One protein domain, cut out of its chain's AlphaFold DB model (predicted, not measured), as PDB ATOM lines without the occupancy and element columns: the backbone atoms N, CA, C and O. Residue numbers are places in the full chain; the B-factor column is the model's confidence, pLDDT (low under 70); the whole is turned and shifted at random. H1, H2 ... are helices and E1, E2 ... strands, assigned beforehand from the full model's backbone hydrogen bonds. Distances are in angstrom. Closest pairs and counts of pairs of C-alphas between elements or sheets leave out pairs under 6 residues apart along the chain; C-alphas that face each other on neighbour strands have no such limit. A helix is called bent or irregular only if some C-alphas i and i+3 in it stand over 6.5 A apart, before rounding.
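Overview. This is residues 2 to 132 of the 389 residues of the protein "RNase_H_2 domain-containing protein" of Trichoplax adhaerens (UniProt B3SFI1). The model opens like a V: one arm is the long helix H7 with H6 folded back beside its first part as a hairpin, and the other arm holds the helical hairpin H2 and H3, with H1 near H3. Where the arms meet, E1, paired with E2 in a tiny parallel sheet, and H5 pack on the later part of H7, and H4 follows straight on from E2. The printed part has 131 residues, with seven named helices and two named strands in the order H1, E1, H2, H3, E2, H4, H5, H6, H7, and is mostly helix. It is only just compact, close to loose, with a radius of gyration of the C-alphas of 16.8 A and spans of 44 by 43 by 25 A.

Arrangement. Look first at E1, residues 16 to 18, and E2, residues 50 to 52, parallel neighbours at 28 degrees, where N 51 and O 16 are 2.9 A apart and N 18 and O 51 are 3.0 A apart, within hydrogen-bond range. Between them come H2, residues 22 to 34, and H3, residues 38 to 46, a strand-helix-strand unit, two parallel strands joined through helices, with a right-handed crossover. H2 and H3 form a hairpin and touch at a shallow tilt of 28 degrees, opposite ways, closest at the C-alphas of Ser 31 and Glu 38, 5.5 A; H2 does so with residues 27 to 32 alone. H1, residues 2 to 10, touches no helix but is near H3. The hub is H7, residues 104 to 131; its closest C-alpha to E1 is that of Thr 121, 7.0 A from that of His 18. H7 touches H5, residues 70 to 76, with residues 120 to 124 alone, at a steep tilt of 53 degrees; the closest C-alphas are those of Glu 74 and Ser 120, 7.1 A. H4, residues 53 to 60, only just touches H7, with 3 pairs of C-alphas within 8 A, the closest those of Leu 53 and Arg 125, 7.1 A. H6, residues 88 to 101, forms a hairpin with H7, touching its residues 104 to 110 alone at a shallow tilt of 21 degrees, closest at the C-alphas of Trp 98 and Leu 106, 5.9 A. H2 and H6 are apart. Every O i to N i+4 pair is within hydrogen-bond range in H1, H2, H3, H4 and H7, against 9 of 10 in H6 and 1 of 3 in H5, which has 2 of 4 O i to N i+3 pairs within range.

Along the chain. Find C-alpha 16 at (-18.743, 3.157, -13.557), where E1 begins. H7 starts at C-alpha 104 at (-27.082, -23.702, -21.960) and runs 41.2 A to C-alpha 131 at (-27.285, 8.440, 3.806). H6 is 20.5 A long and H2 18.1 A. H5 is irregular, but only just: C-alphas 72 and 75 are 6.6 A apart.

Size, cuts and confidence. The two C-alphas farthest apart, those of Thr 101 and Lys 132, are 47.9 A apart. The printed part has no cut, and the link from H5 to H6 is long. Confidence is low at residues 82 to 89, of which 88 to 89 belong to H6.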
ATOM      1  N   ASP A   2     -15.826  -1.511 -25.786       87.69
ATOM      2  CA  ASP A   2     -16.629  -0.703 -26.726       87.69
ATOM      3  C   ASP A   2     -17.977  -0.239 -26.174       87.69
ATOM      4  O   ASP A   2     -18.322   0.929 -26.340       87.69
ATOM      5  N   PHE A   3     -18.700  -1.109 -25.461       90.69
ATOM      6  CA  PHE A   3     -19.942  -0.739 -24.777       90.69
ATOM      7  C   PHE A   3     -19.738   0.450 -23.826       90.69
ATOM      8  O   PHE A   3     -20.429   1.460 -23.939       90.69
ATOM      9  N   VAL A   4     -18.743   0.359 -22.937       90.38
ATOM     10  CA  VAL A   4     -18.411   1.412 -21.964       90.38
ATOM     11  C   VAL A   4     -18.051   2.712 -22.684       90.38
ATOM     12  O   VAL A   4     -18.544   3.775 -22.319       90.38
ATOM     13  N   ARG A   5     -17.250   2.636 -23.754       86.69
ATOM     14  CA  ARG A   5     -16.869   3.805 -24.557       86.69
ATOM     15  C   ARG A   5     -18.080   4.465 -25.213       86.69
ATOM     16  O   ARG A   5     -18.227   5.682 -25.138       86.69
ATOM     17  N   ALA A   6     -18.942   3.680 -25.857       89.62
ATOM     18  CA  ALA A   6     -20.155   4.186 -26.492       89.62
ATOM     19  C   ALA A   6     -21.097   4.827 -25.462       89.62
ATOM     20  O   ALA A   6     -21.644   5.902 -25.710       89.62
ATOM     21  N   HIS A   7     -21.226   4.209 -24.287       91.88
ATOM     22  CA  HIS A   7     -22.037   4.726 -23.193       91.88
ATOM     23  C   HIS A   7     -21.494   6.052 -22.649       91.88
ATOM     24  O   HIS A   7     -22.243   7.019 -22.566       91.88
ATOM     25  N   LEU A   8     -20.194   6.140 -22.350       88.94
ATOM     26  CA  LEU A   8     -19.569   7.365 -21.836       88.94
ATOM     27  C   LEU A   8     -19.507   8.486 -22.876       88.94
ATOM     28  O   LEU A   8     -19.573   9.654 -22.515       88.94
ATOM     29  N   LYS A   9     -19.448   8.155 -24.170       86.31
ATOM     30  CA  LYS A   9     -19.599   9.153 -25.237       86.31
ATOM     31  C   LYS A   9     -21.005   9.759 -25.246       86.31
ATOM     32  O   LYS A   9     -21.152  10.951 -25.486       86.31
ATOM     33  N   LYS A  10     -22.035   8.943 -24.995       92.38
ATOM     34  CA  LYS A  10     -23.428   9.402 -24.895       92.38
ATOM     35  C   LYS A  10     -23.704  10.133 -23.575       92.38
ATOM     36  O   LYS A  10     -24.487  11.075 -23.560       92.38
ATOM     37  N   TYR A  11     -23.054   9.712 -22.493       90.75
ATOM     38  CA  TYR A  11     -23.220  10.258 -21.148       90.75
ATOM     39  C   TYR A  11     -21.852  10.610 -20.536       90.75
ATOM     40  O   TYR A  11     -21.328   9.847 -19.720       90.75
ATOM     41  N   PRO A  12     -21.261  11.768 -20.890       86.12
ATOM     42  CA  PRO A  12     -19.912  12.144 -20.450       86.12
ATOM     43  C   PRO A  12     -19.750  12.234 -18.931       86.12
ATOM     44  O   PRO A  12     -18.680  11.938 -18.402       86.12
ATOM     45  N   ASN A  13     -20.826  12.577 -18.221       86.00
ATOM     46  CA  ASN A  13     -20.849  12.710 -16.763       86.00
ATOM     47  C   ASN A  13     -21.145  11.389 -16.037       86.00
ATOM     48  O   ASN A  13     -21.198  11.367 -14.811       86.00
ATOM     49  N   ALA A  14     -21.341  10.283 -16.763       90.75
ATOM     50  CA  ALA A  14     -21.540   8.986 -16.136       90.75
ATOM     51  C   ALA A  14     -20.240   8.466 -15.497       90.75
ATOM     52  O   ALA A  14     -19.123   8.799 -15.917       90.75
ATOM     53  N   TYR A  15     -20.432   7.630 -14.479       92.38
ATOM     54  CA  TYR A  15     -19.400   6.926 -13.728       92.38
ATOM     55  C   TYR A  15     -19.709   5.428 -13.732       92.38
ATOM     56  O   TYR A  15     -20.866   5.021 -13.856       92.38
ATOM     57  N   ILE A  16     -18.668   4.613 -13.603       94.00
ATOM     58  CA  ILE A  16     -18.743   3.157 -13.557       94.00
ATOM     59  C   ILE A  16     -18.606   2.746 -12.097       94.00
ATOM     60  O   ILE A  16     -17.518   2.804 -11.530       94.00
ATOM     61  N   TYR A  17     -19.714   2.349 -11.488       94.88
ATOM     62  CA  TYR A  17     -19.716   1.855 -10.117       94.88
ATOM     63  C   TYR A  17     -19.361   0.373 -10.108       94.88
ATOM     64  O   TYR A  17     -19.910  -0.402 -10.890       94.88
ATOM     65  N   HIS A  18     -18.452  -0.012  -9.223       94.31
ATOM     66  CA  HIS A  18     -18.092  -1.402  -8.978       94.31
ATOM     67  C   HIS A  18     -17.942  -1.633  -7.475       94.31
ATOM     68  O   HIS A  18     -17.928  -0.685  -6.688       94.31
ATOM     69  N   TYR A  19     -17.852  -2.898  -7.077       92.62
ATOM     70  CA  TYR A  19     -17.639  -3.274  -5.688       92.62
ATOM     71  C   TYR A  19     -16.317  -4.020  -5.565       92.62
ATOM     72  O   TYR A  19     -16.200  -5.151  -6.039       92.62
ATOM     73  N   ASN A  20     -15.340  -3.393  -4.909       88.50
ATOM     74  CA  ASN A  20     -13.982  -3.898  -4.723       88.50
ATOM     75  C   ASN A  20     -13.142  -3.909  -6.026       88.50
ATOM     76  O   ASN A  20     -13.633  -3.675  -7.132       88.50
ATOM     77  N   HIS A  21     -11.845  -4.191  -5.905       82.50
ATOM     78  CA  HIS A  21     -10.809  -3.975  -6.925       82.50
ATOM     79  C   HIS A  21     -10.810  -4.948  -8.121       82.50
ATOM     80  O   HIS A  21      -9.984  -4.802  -9.030       82.50
ATOM     81  N   TYR A  22     -11.679  -5.967  -8.140       85.25
ATOM     82  CA  TYR A  22     -11.604  -7.040  -9.140       85.25
ATOM     83  C   TYR A  22     -11.756  -6.518 -10.574       85.25
ATOM     84  O   TYR A  22     -10.928  -6.839 -11.425       85.25
ATOM     85  N   GLU A  23     -12.758  -5.678 -10.838       89.38
ATOM     86  CA  GLU A  23     -13.073  -5.204 -12.194       89.38
ATOM     87  C   GLU A  23     -11.922  -4.410 -12.814       89.38
ATOM     88  O   GLU A  23     -11.472  -4.693 -13.928       89.38
ATOM     89  N   THR A  24     -11.379  -3.444 -12.071       89.06
ATOM     90  CA  THR A  24     -10.253  -2.636 -12.548       89.06
ATOM     91  C   THR A  24      -9.004  -3.497 -12.730       89.06
ATOM     92  O   THR A  24      -8.300  -3.342 -13.727       89.06
ATOM     93  N   THR A  25      -8.759  -4.465 -11.841       84.00
ATOM     94  CA  THR A  25      -7.650  -5.427 -11.948       84.00
ATOM     95  C   THR A  25      -7.791  -6.335 -13.172       84.00
ATOM     96  O   THR A  25      -6.826  -6.544 -13.913       84.00
ATOM     97  N   ALA A  26      -8.992  -6.854 -13.428       86.19
ATOM     98  CA  ALA A  26      -9.279  -7.709 -14.570       86.19
ATOM     99  C   ALA A  26      -9.114  -6.948 -15.891       86.19
ATOM    100  O   ALA A  26      -8.446  -7.452 -16.798       86.19
ATOM    101  N   LEU A  27      -9.644  -5.721 -15.981       91.06
ATOM    102  CA  LEU A  27      -9.491  -4.857 -17.154       91.06
ATOM    103  C   LEU A  27      -8.022  -4.518 -17.421       91.06
ATOM    104  O   LEU A  27      -7.562  -4.690 -18.548       91.06
ATOM    105  N   LYS A  28      -7.270  -4.122 -16.386       86.56
ATOM    106  CA  LYS A  28      -5.822  -3.857 -16.452       86.56
ATOM    107  C   LYS A  28      -5.060  -5.063 -17.008       86.56
ATOM    108  O   LYS A  28      -4.321  -4.953 -17.985       86.56
ATOM    109  N   ARG A  29      -5.306  -6.246 -16.434       84.38
ATOM    110  CA  ARG A  29      -4.671  -7.507 -16.846       84.38
ATOM    111  C   ARG A  29      -4.992  -7.879 -18.293       84.38
ATOM    112  O   ARG A  29      -4.091  -8.276 -19.027       84.38
ATOM    113  N   LEU A  30      -6.263  -7.805 -18.693       87.31
ATOM    114  CA  LEU A  30      -6.697  -8.158 -20.049       87.31
ATOM    115  C   LEU A  30      -6.146  -7.172 -21.080       87.31
ATOM    116  O   LEU A  30      -5.651  -7.596 -22.121       87.31
ATOM    117  N   SER A  31      -6.180  -5.878 -20.765       86.50
ATOM    118  CA  SER A  31      -5.686  -4.825 -21.645       86.50
ATOM    119  C   SER A  31      -4.190  -4.988 -21.932       86.50
ATOM    120  O   SER A  31      -3.824  -5.100 -23.098       86.50
ATOM    121  N   CYS A  32      -3.356  -5.173 -20.898       79.19
ATOM    122  CA  CYS A  32      -1.923  -5.437 -21.080       79.19
ATOM    123  C   CYS A  32      -1.627  -6.780 -21.757       79.19
ATOM    124  O   CYS A  32      -0.697  -6.876 -22.552       79.19
ATOM    125  N   ARG A  33      -2.379  -7.845 -21.443       78.25
ATOM    126  CA  ARG A  33      -2.123  -9.174 -22.025       78.25
ATOM    127  C   ARG A  33      -2.350  -9.190 -23.533       78.25
ATOM    128  O   ARG A  33      -1.608  -9.862 -24.244       78.25
ATOM    129  N   TYR A  34      -3.392  -8.508 -23.997       81.12
ATOM    130  CA  TYR A  34      -3.807  -8.543 -25.397       81.12
ATOM    131  C   TYR A  34      -3.413  -7.285 -26.183       81.12
ATOM    132  O   TYR A  34      -3.604  -7.266 -27.395       81.12
ATOM    133  N   GLY A  35      -2.861  -6.256 -25.532       75.44
ATOM    134  CA  GLY A  35      -2.456  -5.008 -26.185       75.44
ATOM    135  C   GLY A  35      -3.635  -4.237 -26.781       75.44
ATOM    136  O   GLY A  35      -3.522  -3.676 -27.869       75.44
ATOM    137  N   VAL A  36      -4.800  -4.274 -26.125       81.88
ATOM    138  CA  VAL A  36      -6.043  -3.662 -26.623       81.88
ATOM    139  C   VAL A  36      -6.694  -2.773 -25.574       81.88
ATOM    140  O   VAL A  36      -6.718  -3.093 -24.386       81.88
ATOM    141  N   TYR A  37      -7.283  -1.669 -26.035       84.06
ATOM    142  CA  TYR A  37      -7.993  -0.675 -25.218       84.06
ATOM    143  C   TYR A  37      -7.177  -0.040 -24.081       84.06
ATOM    144  O   TYR A  37      -7.748   0.459 -23.110       84.06
ATOM    145  N   GLU A  38      -5.856  -0.086 -24.197       80.69
ATOM    146  CA  GLU A  38      -4.917   0.358 -23.176       80.69
ATOM    147  C   GLU A  38      -5.075   1.847 -22.839       80.69
ATOM    148  O   GLU A  38      -5.344   2.193 -21.688       80.69
ATOM    149  N   ASP A  39      -5.018   2.716 -23.849       76.75
ATOM    150  CA  ASP A  39      -5.176   4.166 -23.676       76.75
ATOM    151  C   ASP A  39      -6.555   4.522 -23.120       76.75
ATOM    152  O   ASP A  39      -6.717   5.414 -22.286       76.75
ATOM    153  N   GLN A  40      -7.584   3.811 -23.580       84.12
ATOM    154  CA  GLN A  40      -8.954   4.032 -23.144       84.12
ATOM    155  C   GLN A  40      -9.101   3.690 -21.662       84.12
ATOM    156  O   GLN A  40      -9.716   4.462 -20.931       84.12
ATOM    157  N   LEU A  41      -8.537   2.569 -21.207       87.75
ATOM    158  CA  LEU A  41      -8.572   2.190 -19.799       87.75
ATOM    159  C   LEU A  41      -7.771   3.168 -18.932       87.75
ATOM    160  O   LEU A  41      -8.285   3.619 -17.907       87.75
ATOM    161  N   ASP A  42      -6.564   3.548 -19.360       81.81
ATOM    162  CA  ASP A  42      -5.733   4.524 -18.645       81.81
ATOM    163  C   ASP A  42      -6.444   5.882 -18.513       81.81
ATOM    164  O   ASP A  42      -6.420   6.496 -17.444       81.81
ATOM    165  N   ASN A  43      -7.163   6.323 -19.551       81.81
ATOM    166  CA  ASN A  43      -7.973   7.541 -19.507       81.81
ATOM    167  C   ASN A  43      -9.135   7.447 -18.511       81.81
ATOM    168  O   ASN A  43      -9.401   8.412 -17.794       81.81
ATOM    169  N   LEU A  44      -9.820   6.302 -18.429       87.81
ATOM    170  CA  LEU A  44     -10.885   6.103 -17.439       87.81
ATOM    171  C   LEU A  44     -10.347   6.118 -16.007       87.81
ATOM    172  O   LEU A  44     -10.971   6.719 -15.131       87.81
ATOM    173  N   LEU A  45      -9.194   5.488 -15.773       85.25
ATOM    174  CA  LEU A  45      -8.527   5.490 -14.471       85.25
ATOM    175  C   LEU A  45      -8.083   6.907 -14.088       85.25
ATOM    176  O   LEU A  45      -8.381   7.362 -12.986       85.25
ATOM    177  N   ARG A  46      -7.448   7.640 -15.014       81.00
ATOM    178  CA  ARG A  46      -6.995   9.019 -14.771       81.00
ATOM    179  C   ARG A  46      -8.159   9.961 -14.481       81.00
ATOM    180  O   ARG A  46      -8.088  10.725 -13.528       81.00
ATOM    181  N   LYS A  47      -9.249   9.878 -15.251       82.44
ATOM    182  CA  LYS A  47     -10.468  10.680 -15.037       82.44
ATOM    183  C   LYS A  47     -11.293  10.218 -13.823       82.44
ATOM    184  O   LYS A  47     -12.407  10.704 -13.645       82.44
ATOM    185  N   LYS A  48     -10.788   9.264 -13.021       86.62
ATOM    186  CA  LYS A  48     -11.469   8.673 -11.857       86.62
ATOM    187  C   LYS A  48     -12.908   8.244 -12.183       86.62
ATOM    188  O   LYS A  48     -13.843   8.491 -11.428       86.62
ATOM    189  N   LYS A  49     -13.097   7.618 -13.355       90.56
ATOM    190  CA  LYS A  49     -14.417   7.172 -13.835       90.56
ATOM    191  C   LYS A  49     -14.924   5.917 -13.137       90.56
ATOM    192  O   LYS A  49     -16.128   5.683 -13.157       90.56
ATOM    193  N   PHE A  50     -14.032   5.132 -12.546       92.00
ATOM    194  CA  PHE A  50     -14.380   3.983 -11.721       92.00
ATOM    195  C   PHE A  50     -14.587   4.431 -10.275       92.00
ATOM    196  O   PHE A  50     -13.703   5.064  -9.702       92.00
ATOM    197  N   ILE A  51     -15.750   4.112  -9.713       92.44
ATOM    198  CA  ILE A  51     -16.104   4.407  -8.325       92.44
ATOM    199  C   ILE A  51     -16.234   3.084  -7.580       92.44
ATOM    200  O   ILE A  51     -17.162   2.312  -7.844       92.44
ATOM    201  N   ASP A  52     -15.314   2.844  -6.648       93.12
ATOM    202  CA  ASP A  52     -15.354   1.671  -5.784       93.12
ATOM    203  C   ASP A  52     -16.296   1.914  -4.600       93.12
ATOM    204  O   ASP A  52     -15.971   2.624  -3.646       93.12
ATOM    205  N   LEU A  53     -17.482   1.311  -4.654       95.31
ATOM    206  CA  LEU A  53     -18.460   1.409  -3.573       95.31
ATOM    207  C   LEU A  53     -17.999   0.692  -2.302       95.31
ATOM    208  O   LEU A  53     -18.438   1.078  -1.223       95.31
ATOM    209  N   TYR A  54     -17.114  -0.306  -2.398       93.06
ATOM    210  CA  TYR A  54     -16.558  -0.953  -1.210       93.06
ATOM    211  C   TYR A  54     -15.764   0.053  -0.377       93.06
ATOM    212  O   TYR A  54     -15.978   0.136   0.831       93.06
ATOM    213  N   MET A  55     -14.922   0.867  -1.025       90.44
ATOM    214  CA  MET A  55     -14.220   1.955  -0.344       90.44
ATOM    215  C   MET A  55     -15.208   2.934   0.283       90.44
ATOM    216  O   MET A  55     -15.100   3.213   1.468       90.44
ATOM    217  N   VAL A  56     -16.212   3.402  -0.466       92.00
ATOM    218  CA  VAL A  56     -17.201   4.348   0.075       92.00
ATOM    219  C   VAL A  56     -17.846   3.798   1.343       92.00
ATOM    220  O   VAL A  56     -17.878   4.497   2.351       92.00
ATOM    221  N   VAL A  57     -18.312   2.546   1.333       93.81
ATOM    222  CA  VAL A  57     -18.902   1.937   2.529       93.81
ATOM    223  C   VAL A  57     -17.871   1.839   3.655       93.81
ATOM    224  O   VAL A  57     -18.173   2.235   4.776       93.81
ATOM    225  N   ARG A  58     -16.670   1.325   3.371       90.88
ATOM    226  CA  ARG A  58     -15.618   1.116   4.373       90.88
ATOM    227  C   ARG A  58     -15.222   2.418   5.076       90.88
ATOM    228  O   ARG A  58     -15.041   2.404   6.287       90.88
ATOM    229  N   GLU A  59     -15.149   3.525   4.337       89.38
ATOM    230  CA  GLU A  59     -14.765   4.837   4.870       89.38
ATOM    231  C   GLU A  59     -15.920   5.586   5.563       89.38
ATOM    232  O   GLU A  59     -15.671   6.443   6.407       89.38
ATOM    233  N   SER A  60     -17.183   5.315   5.204       90.69
ATOM    234  CA  SER A  60     -18.323   6.152   5.631       90.69
ATOM    235  C   SER A  60     -19.361   5.451   6.506       90.69
ATOM    236  O   SER A  60     -20.149   6.125   7.169       90.69
ATOM    237  N   ILE A  61     -19.378   4.118   6.543       91.12
ATOM    238  CA  ILE A  61     -20.427   3.343   7.208       91.12
ATOM    239  C   ILE A  61     -19.832   2.493   8.323       91.12
ATOM    240  O   ILE A  61     -18.910   1.703   8.127       91.12
ATOM    241  N   ARG A  62     -20.447   2.566   9.504       92.38
ATOM    242  CA  ARG A  62     -20.253   1.591  10.578       92.38
ATOM    243  C   ARG A  62     -21.457   0.660  10.613       92.38
ATOM    244  O   ARG A  62     -22.580   1.125  10.765       92.38
ATOM    245  N   THR A  63     -21.223  -0.639  10.459       91.88
ATOM    246  CA  THR A  63     -22.288  -1.648  10.348       91.88
ATOM    247  C   THR A  63     -22.314  -2.601  11.546       91.88
ATOM    248  O   THR A  63     -21.293  -2.809  12.202       91.88
ATOM    249  N   SER A  64     -23.491  -3.166  11.835       92.75
ATOM    250  CA  SER A  64     -23.689  -4.277  12.779       92.75
ATOM    251  C   SER A  64     -23.404  -5.650  12.164       92.75
ATOM    252  O   SER A  64     -23.342  -6.645  12.881       92.75
ATOM    253  N   GLU A  65     -23.267  -5.712  10.843       94.12
ATOM    254  CA  GLU A  65     -22.950  -6.931  10.109       94.12
ATOM    255  C   GLU A  65     -21.489  -7.362  10.333       94.12
ATOM    256  O   GLU A  65     -20.628  -6.516  10.587       94.12
ATOM    257  N   PRO A  66     -21.155  -8.660  10.189       87.31
ATOM    258  CA  PRO A  66     -19.821  -9.186  10.506       87.31
ATOM    259  C   PRO A  66     -18.700  -8.662   9.593       87.31
ATOM    260  O   PRO A  66     -17.527  -8.932   9.837       87.31
ATOM    261  N   GLY A  67     -19.032  -7.935   8.524       88.81
ATOM    262  CA  GLY A  67     -18.043  -7.297   7.664       88.81
ATOM    263  C   GLY A  67     -18.662  -6.567   6.482       88.81
ATOM    264  O   GLY A  67     -19.875  -6.576   6.288       88.81
ATOM    265  N   TYR A  68     -17.801  -6.002   5.643       91.44
ATOM    266  CA  TYR A  68     -18.161  -5.116   4.536       91.44
ATOM    267  C   TYR A  68     -18.255  -5.830   3.181       91.44
ATOM    268  O   TYR A  68     -17.935  -5.252   2.148       91.44
ATOM    269  N   SER A  69     -18.637  -7.107   3.136       88.38
ATOM    270  CA  SER A  69     -18.963  -7.723   1.843       88.38
ATOM    271  C   SER A  69     -20.303  -7.176   1.345       88.38
ATOM    272  O   SER A  69     -21.180  -6.881   2.156       88.38
ATOM    273  N   ILE A  70     -20.496  -7.076   0.026       90.00
ATOM    274  CA  ILE A  70     -21.779  -6.606  -0.524       90.00
ATOM    275  C   ILE A  70     -22.950  -7.458  -0.007       90.00
ATOM    276  O   ILE A  70     -23.974  -6.924   0.394       90.00
ATOM    277  N   LYS A  71     -22.742  -8.775   0.126       88.19
ATOM    278  CA  LYS A  71     -23.734  -9.729   0.641       88.19
ATOM    279  C   LYS A  71     -24.132  -9.468   2.092       88.19
ATOM    280  O   LYS A  71     -25.288  -9.669   2.440       88.19
ATOM    281  N   ASN A  72     -23.197  -9.026   2.927       90.00
ATOM    282  CA  ASN A  72     -23.513  -8.651   4.305       90.00
ATOM    283  C   ASN A  72     -24.386  -7.389   4.330       90.00
ATOM    284  O   ASN A  72     -25.334  -7.300   5.097       90.00
ATOM    285  N   LEU A  73     -24.089  -6.419   3.465       93.31
ATOM    286  CA  LEU A  73     -24.778  -5.128   3.453       93.31
ATOM    287  C   LEU A  73     -26.164  -5.172   2.804       93.31
ATOM    288  O   LEU A  73     -26.962  -4.271   3.045       93.31
ATOM    289  N   GLU A  74     -26.470  -6.202   2.014       93.12
ATOM    290  CA  GLU A  74     -27.770  -6.363   1.344       93.12
ATOM    291  C   GLU A  74     -28.960  -6.253   2.290       93.12
ATOM    292  O   GLU A  74     -29.992  -5.721   1.892       93.12
ATOM    293  N   VAL A  75     -28.787  -6.648   3.553       93.00
ATOM    294  CA  VAL A  75     -29.802  -6.544   4.610       93.00
ATOM    295  C   VAL A  75     -30.379  -5.124   4.744       93.00
ATOM    296  O   VAL A  75     -31.528  -4.973   5.153       93.00
ATOM    297  N   PHE A  76     -29.623  -4.082   4.383       93.06
ATOM    298  CA  PHE A  76     -30.050  -2.688   4.537       93.06
ATOM    299  C   PHE A  76     -30.809  -2.108   3.340       93.06
ATOM    300  O   PHE A  76     -31.478  -1.088   3.493       93.06
ATOM    301  N   TYR A  77     -30.688  -2.703   2.152       93.69
ATOM    302  CA  TYR A  77     -31.175  -2.080   0.913       93.69
ATOM    303  C   TYR A  77     -31.849  -3.045  -0.068       93.69
ATOM    304  O   TYR A  77     -32.330  -2.607  -1.115       93.69
ATOM    305  N   MET A  78     -31.865  -4.346   0.224       90.56
ATOM    306  CA  MET A  78     -32.401  -5.368  -0.665       90.56
ATOM    307  C   MET A  78     -33.070  -6.499   0.122       90.56
ATOM    308  O   MET A  78     -32.581  -6.942   1.160       90.56
ATOM    309  N   ASP A  79     -34.185  -7.009  -0.401       86.19
ATOM    310  CA  ASP A  79     -34.821  -8.208   0.141       86.19
ATOM    311  C   ASP A  79     -33.919  -9.442  -0.012       86.19
ATOM    312  O   ASP A  79     -33.086  -9.533  -0.919       86.19
ATOM    313  N   LYS A  80     -34.108 -10.441   0.860       79.56
ATOM    314  CA  LYS A  80     -33.321 -11.680   0.806       79.56
ATOM    315  C   LYS A  80     -33.430 -12.339  -0.571       79.56
ATOM    316  O   LYS A  80     -34.524 -12.626  -1.058       79.56
ATOM    317  N   ARG A  81     -32.273 -12.638  -1.168       76.75
ATOM    318  CA  ARG A  81     -32.173 -13.355  -2.445       76.75
ATOM    319  C   ARG A  81     -32.872 -14.719  -2.334       76.75
ATOM    320  O   ARG A  81     -32.574 -15.487  -1.423       76.75
ATOM    321  N   ALA A  82     -33.751 -15.040  -3.286       63.25
ATOM    322  CA  ALA A  82     -34.485 -16.312  -3.311       63.25
ATOM    323  C   ALA A  82     -33.574 -17.546  -3.495       63.25
ATOM    324  O   ALA A  82     -33.927 -18.635  -3.057       63.25
ATOM    325  N   ASN A  83     -32.391 -17.365  -4.092       56.16
ATOM    326  CA  ASN A  83     -31.390 -18.411  -4.293       56.16
ATOM    327  C   ASN A  83     -30.118 -18.073  -3.510       56.16
ATOM    328  O   ASN A  83     -29.204 -17.403  -3.993       56.16
ATOM    329  N   THR A  84     -30.081 -18.521  -2.260       49.22
ATOM    330  CA  THR A  84     -28.858 -18.629  -1.465       49.22
ATOM    331  C   THR A  84     -27.938 -19.691  -2.071       49.22
ATOM    332  O   THR A  84     -28.414 -20.722  -2.529       49.22
ATOM    333  N   VAL A  85     -26.624 -19.479  -1.979       48.97
ATOM    334  CA  VAL A  85     -25.542 -20.435  -2.308       48.97
ATOM    335  C   VAL A  85     -25.009 -20.414  -3.752       48.97
ATOM    336  O   VAL A  85     -24.790 -21.451  -4.364       48.97
ATOM    337  N   ALA A  86     -24.693 -19.231  -4.277       53.81
ATOM    338  CA  ALA A  86     -23.630 -19.125  -5.279       53.81
ATOM    339  C   ALA A  86     -22.593 -18.094  -4.812       53.81
ATOM    340  O   ALA A  86     -22.896 -16.927  -4.535       53.81
ATOM    341  N   THR A  87     -21.368 -18.553  -4.606       58.03
ATOM    342  CA  THR A  87     -20.175 -17.739  -4.378       58.03
ATOM    343  C   THR A  87     -19.503 -17.418  -5.713       58.03
ATOM    344  O   THR A  87     -19.768 -18.054  -6.731       58.03
ATOM    345  N   ALA A  88     -18.583 -16.452  -5.714       55.84
ATOM    346  CA  ALA A  88     -17.758 -16.168  -6.888       55.84
ATOM    347  C   ALA A  88     -16.896 -17.376  -7.319       55.84
ATOM    348  O   ALA A  88     -16.525 -17.473  -8.484       55.84
ATOM    349  N   ALA A  89     -16.589 -18.307  -6.407       60.59
ATOM    350  CA  ALA A  89     -15.887 -19.546  -6.741       60.59
ATOM    351  C   ALA A  89     -16.803 -20.549  -7.466       60.59
ATOM    352  O   ALA A  89     -16.348 -21.263  -8.360       60.59
ATOM    353  N   ASP A  90     -18.099 -20.553  -7.143       70.31
ATOM    354  CA  ASP A  90     -19.069 -21.475  -7.739       70.31
ATOM    355  C   ASP A  90     -19.311 -21.164  -9.220       70.31
ATOM    356  O   ASP A  90     -19.440 -22.083 -10.026       70.31
ATOM    357  N   SER A  91     -19.271 -19.891  -9.629       74.06
ATOM    358  CA  SER A  91     -19.430 -19.517 -11.044       74.06
ATOM    359  C   SER A  91     -18.301 -20.053 -11.937       74.06
ATOM    360  O   SER A  91     -18.549 -20.404 -13.091       74.06
ATOM    361  N   ILE A  92     -17.080 -20.200 -11.405       79.69
ATOM    362  CA  ILE A  92     -15.948 -20.807 -12.126       79.69
ATOM    363  C   ILE A  92     -16.202 -22.300 -12.346       79.69
ATOM    364  O   ILE A  92     -15.984 -22.813 -13.446       79.69
ATOM    365  N   VAL A  93     -16.685 -22.998 -11.316       83.94
ATOM    366  CA  VAL A  93     -17.020 -24.426 -11.394       83.94
ATOM    367  C   VAL A  93     -18.151 -24.654 -12.398       83.94
ATOM    368  O   VAL A  93     -18.037 -25.528 -13.258       83.94
ATOM    369  N   VAL A  94     -19.201 -23.827 -12.349       84.50
ATOM    370  CA  VAL A  94     -20.329 -23.880 -13.292       84.50
ATOM    371  C   VAL A  94     -19.863 -23.609 -14.726       84.50
ATOM    372  O   VAL A  94     -20.266 -24.324 -15.642       84.50
ATOM    373  N   TYR A  95     -18.959 -22.646 -14.934       87.00
ATOM    374  CA  TYR A  95     -18.419 -22.352 -16.263       87.00
ATOM    375  C   TYR A  95     -17.561 -23.498 -16.811       87.00
ATOM    376  O   TYR A  95     -17.691 -23.860 -17.978       87.00
ATOM    377  N   ASN A  96     -16.711 -24.108 -15.980       88.75
ATOM    378  CA  ASN A  96     -15.931 -25.278 -16.391       88.75
ATOM    379  C   ASN A  96     -16.840 -26.455 -16.755       88.75
ATOM    380  O   ASN A  96     -16.642 -27.065 -17.803       88.75
ATOM    381  N   LYS A  97     -17.885 -26.708 -15.960       88.44
ATOM    382  CA  LYS A  97     -18.883 -27.736 -16.270       88.44
ATOM    383  C   LYS A  97     -19.582 -27.457 -17.600       88.44
ATOM    384  O   LYS A  97     -19.713 -28.362 -18.412       88.44
ATOM    385  N   TRP A  98     -19.957 -26.206 -17.873       93.50
ATOM    386  CA  TRP A  98     -20.517 -25.826 -19.170       93.50
ATOM    387  C   TRP A  98     -19.556 -26.095 -20.334       93.50
ATOM    388  O   TRP A  98     -19.991 -26.565 -21.381       93.50
ATOM    389  N   ARG A  99     -18.251 -25.852 -20.167       93.38
ATOM    390  CA  ARG A  99     -17.262 -26.157 -21.215       93.38
ATOM    391  C   ARG A  99     -17.162 -27.650 -21.533       93.38
ATOM    392  O   ARG A  99     -16.789 -27.987 -22.654       93.38
ATOM    393  N   GLU A 100     -17.461 -28.514 -20.568       94.38
ATOM    394  CA  GLU A 100     -17.466 -29.970 -20.737       94.38
ATOM    395  C   GLU A 100     -18.802 -30.487 -21.284       94.38
ATOM    396  O   GLU A 100     -18.808 -31.347 -22.163       94.38
ATOM    397  N   THR A 101     -19.929 -29.974 -20.782       93.44
ATOM    398  CA  THR A 101     -21.264 -30.513 -21.091       93.44
ATOM    399  C   THR A 101     -21.993 -29.781 -22.215       93.44
ATOM    400  O   THR A 101     -22.862 -30.362 -22.858       93.44
ATOM    401  N   GLY A 102     -21.680 -28.506 -22.456       92.06
ATOM    402  CA  GLY A 102     -22.375 -27.647 -23.418       92.06
ATOM    403  C   GLY A 102     -23.793 -27.226 -23.005       92.06
ATOM    404  O   GLY A 102     -24.510 -26.643 -23.812       92.06
ATOM    405  N   GLU A 103     -24.225 -27.498 -21.769       92.69
ATOM    406  CA  GLU A 103     -25.598 -27.224 -21.317       92.69
ATOM    407  C   GLU A 103     -25.883 -25.720 -21.150       92.69
ATOM    408  O   GLU A 103     -25.399 -25.084 -20.212       92.69
ATOM    409  N   GLU A 104     -26.744 -25.141 -21.996       91.38
ATOM    410  CA  GLU A 104     -27.082 -23.702 -21.960       91.38
ATOM    411  C   GLU A 104     -27.643 -23.220 -20.615       91.38
ATOM    412  O   GLU A 104     -27.449 -22.062 -20.232       91.38
ATOM    413  N   LYS A 105     -28.300 -24.109 -19.859       88.88
ATOM    414  CA  LYS A 105     -28.831 -23.795 -18.528       88.88
ATOM    415  C   LYS A 105     -27.736 -23.280 -17.585       88.88
ATOM    416  O   LYS A 105     -27.992 -22.355 -16.823       88.88
ATOM    417  N   LEU A 106     -26.516 -23.812 -17.683       87.38
ATOM    418  CA  LEU A 106     -25.387 -23.409 -16.840       87.38
ATOM    419  C   LEU A 106     -24.932 -21.972 -17.141       87.38
ATOM    420  O   LEU A 106     -24.630 -21.213 -16.222       87.38
ATOM    421  N   LEU A 107     -24.936 -21.555 -18.415       89.19
ATOM    422  CA  LEU A 107     -24.667 -20.157 -18.773       89.19
ATOM    423  C   LEU A 107     -25.769 -19.225 -18.280       89.19
ATOM    424  O   LEU A 107     -25.471 -18.125 -17.817       89.19
ATOM    425  N   LYS A 108     -27.030 -19.665 -18.362       88.69
ATOM    426  CA  LYS A 108     -28.158 -18.895 -17.838       88.69
ATOM    427  C   LYS A 108     -28.048 -18.704 -16.326       88.69
ATOM    428  O   LYS A 108     -28.209 -17.588 -15.858       88.69
ATOM    429  N   GLU A 109     -27.683 -19.745 -15.583       86.19
ATOM    430  CA  GLU A 109     -27.444 -19.656 -14.136       86.19
ATOM    431  C   GLU A 109     -26.337 -18.639 -13.797       86.19
ATOM    432  O   GLU A 109     -26.502 -17.825 -12.887       86.19
ATOM    433  N   ILE A 110     -25.237 -18.617 -14.564       85.81
ATOM    434  CA  ILE A 110     -24.174 -17.606 -14.412       85.81
ATOM    435  C   ILE A 110     -24.696 -16.197 -14.734       85.81
ATOM    436  O   ILE A 110     -24.359 -15.241 -14.031       85.81
ATOM    437  N   ALA A 111     -25.485 -16.046 -15.799       88.38
ATOM    438  CA  ALA A 111     -26.039 -14.758 -16.203       88.38
ATOM    439  C   ALA A 111     -27.007 -14.204 -15.146       88.38
ATOM    440  O   ALA A 111     -26.833 -13.066 -14.712       88.38
ATOM    441  N   ASP A 112     -27.948 -15.026 -14.677       87.25
ATOM    442  CA  ASP A 112     -28.934 -14.668 -13.653       87.25
ATOM    443  C   ASP A 112     -28.234 -14.258 -12.344       87.25
ATOM    444  O   ASP A 112     -28.595 -13.259 -11.717       87.25
ATOM    445  N   TYR A 113     -27.177 -14.979 -11.951       83.81
ATOM    446  CA  TYR A 113     -26.363 -14.629 -10.784       83.81
ATOM    447  C   TYR A 113     -25.687 -13.254 -10.932       83.81
ATOM    448  O   TYR A 113     -25.803 -12.408 -10.043       83.81
ATOM    449  N   ASN A 114     -25.011 -13.005 -12.061       87.06
ATOM    450  CA  ASN A 114     -24.340 -11.724 -12.312       87.06
ATOM    451  C   ASN A 114     -25.333 -10.559 -12.416       87.06
ATOM    452  O   ASN A 114     -25.027  -9.445 -11.993       87.06
ATOM    453  N   GLU A 115     -26.534 -10.796 -12.949       90.06
ATOM    454  CA  GLU A 115     -27.584  -9.781 -13.002       90.06
ATOM    455  C   GLU A 115     -28.015  -9.346 -11.594       90.06
ATOM    456  O   GLU A 115     -28.174  -8.148 -11.339       90.06
ATOM    457  N   ILE A 116     -28.159 -10.296 -10.663       88.56
ATOM    458  CA  ILE A 116     -28.480 -10.000  -9.261       88.56
ATOM    459  C   ILE A 116     -27.358  -9.184  -8.607       88.56
ATOM    460  O   ILE A 116     -27.653  -8.201  -7.930       88.56
ATOM    461  N   ASP A 117     -26.087  -9.529  -8.833       88.25
ATOM    462  CA  ASP A 117     -24.948  -8.780  -8.276       88.25
ATOM    463  C   ASP A 117     -24.876  -7.341  -8.835       88.25
ATOM    464  O   ASP A 117     -24.676  -6.382  -8.079       88.25
ATOM    465  N   CYS A 118     -25.140  -7.154 -10.134       91.50
ATOM    466  CA  CYS A 118     -25.265  -5.827 -10.750       91.50
ATOM    467  C   CYS A 118     -26.424  -5.017 -10.145       91.50
ATOM    468  O   CYS A 118     -26.262  -3.833  -9.835       91.50
ATOM    469  N   LYS A 119     -27.587  -5.650  -9.937       93.69
ATOM    470  CA  LYS A 119     -28.747  -5.023  -9.283       93.69
ATOM    471  C   LYS A 119     -28.439  -4.643  -7.834       93.69
ATOM    472  O   LYS A 119     -28.738  -3.520  -7.443       93.69
ATOM    473  N   SER A 120     -27.796  -5.526  -7.068       93.94
ATOM    474  CA  SER A 120     -27.375  -5.256  -5.686       93.94
ATOM    475  C   SER A 120     -26.425  -4.058  -5.622       93.94
ATOM    476  O   SER A 120     -26.650  -3.133  -4.847       93.94
ATOM    477  N   THR A 121     -25.434  -3.993  -6.517       95.19
ATOM    478  CA  THR A 121     -24.494  -2.859  -6.612       95.19
ATOM    479  C   THR A 121     -25.215  -1.538  -6.911       95.19
ATOM    480  O   THR A 121     -24.919  -0.505  -6.309       95.19
ATOM    481  N   TYR A 122     -26.199  -1.561  -7.815       96.06
ATOM    482  CA  TYR A 122     -27.032  -0.396  -8.121       96.06
ATOM    483  C   TYR A 122     -27.876   0.057  -6.918       96.06
ATOM    484  O   TYR A 122     -27.927   1.252  -6.612       96.06
ATOM    485  N   LEU A 123     -28.516  -0.883  -6.215       96.94
ATOM    486  CA  LEU A 123     -29.324  -0.583  -5.031       96.94
ATOM    487  C   LEU A 123     -28.466  -0.048  -3.880       96.94
ATOM    488  O   LEU A 123     -28.841   0.957  -3.276       96.94
ATOM    489  N   LEU A 124     -27.286  -0.631  -3.649       96.62
ATOM    490  CA  LEU A 124     -26.312  -0.140  -2.676       96.62
ATOM    491  C   LEU A 124     -25.956   1.325  -2.943       96.62
ATOM    492  O   LEU A 124     -26.002   2.152  -2.035       96.62
ATOM    493  N   ARG A 125     -25.629   1.670  -4.196       96.25
ATOM    494  CA  ARG A 125     -25.318   3.053  -4.587       96.25
ATOM    495  C   ARG A 125     -26.462   4.003  -4.247       96.25
ATOM    496  O   ARG A 125     -26.216   5.107  -3.771       96.25
ATOM    497  N   ASN A 126     -27.703   3.602  -4.511       96.56
ATOM    498  CA  ASN A 126     -28.862   4.442  -4.221       96.56
ATOM    499  C   ASN A 126     -29.094   4.594  -2.716       96.56
ATOM    500  O   ASN A 126     -29.362   5.702  -2.262       96.56
ATOM    501  N   TRP A 127     -28.926   3.521  -1.944       96.44
ATOM    502  CA  TRP A 127     -29.005   3.565  -0.487       96.44
ATOM    503  C   TRP A 127     -27.936   4.480   0.120       96.44
ATOM    504  O   TRP A 127     -28.272   5.352   0.918       96.44
ATOM    505  N   LEU A 128     -26.682   4.397  -0.337       94.88
ATOM    506  CA  LEU A 128     -25.604   5.294   0.105       94.88
ATOM    507  C   LEU A 128     -25.935   6.771  -0.133       94.88
ATOM    508  O   LEU A 128     -25.589   7.624   0.678       94.88
ATOM    509  N   ILE A 129     -26.656   7.087  -1.208       93.88
ATOM    510  CA  ILE A 129     -27.092   8.462  -1.479       93.88
ATOM    511  C   ILE A 129     -28.138   8.937  -0.483       93.88
ATOM    512  O   ILE A 129     -28.112  10.107  -0.119       93.88
ATOM    513  N   THR A 130     -29.016   8.053  -0.002       94.56
ATOM    514  CA  THR A 130     -29.974   8.423   1.052       94.56
ATOM    515  C   THR A 130     -29.301   8.717   2.392       94.56
ATOM    516  O   THR A 130     -29.880   9.413   3.218       94.56
ATOM    517  N   LEU A 131     -28.079   8.213   2.597       93.44
ATOM    518  CA  LEU A 131     -27.285   8.440   3.806       93.44
ATOM    519  C   LEU A 131     -26.314   9.617   3.677       93.44
ATOM    520  O   LEU A 131     -25.758  10.062   4.679       93.44
ATOM    521  N   LYS A 132     -26.069  10.099   2.454       92.44
ATOM    522  CA  LYS A 132     -25.103  11.160   2.186       92.44
ATOM    523  C   LYS A 132     -25.535  12.452   2.906       92.44
ATOM    524  O   LYS A 132     -26.616  12.957   2.602       92.44
TER     525      LYS A 132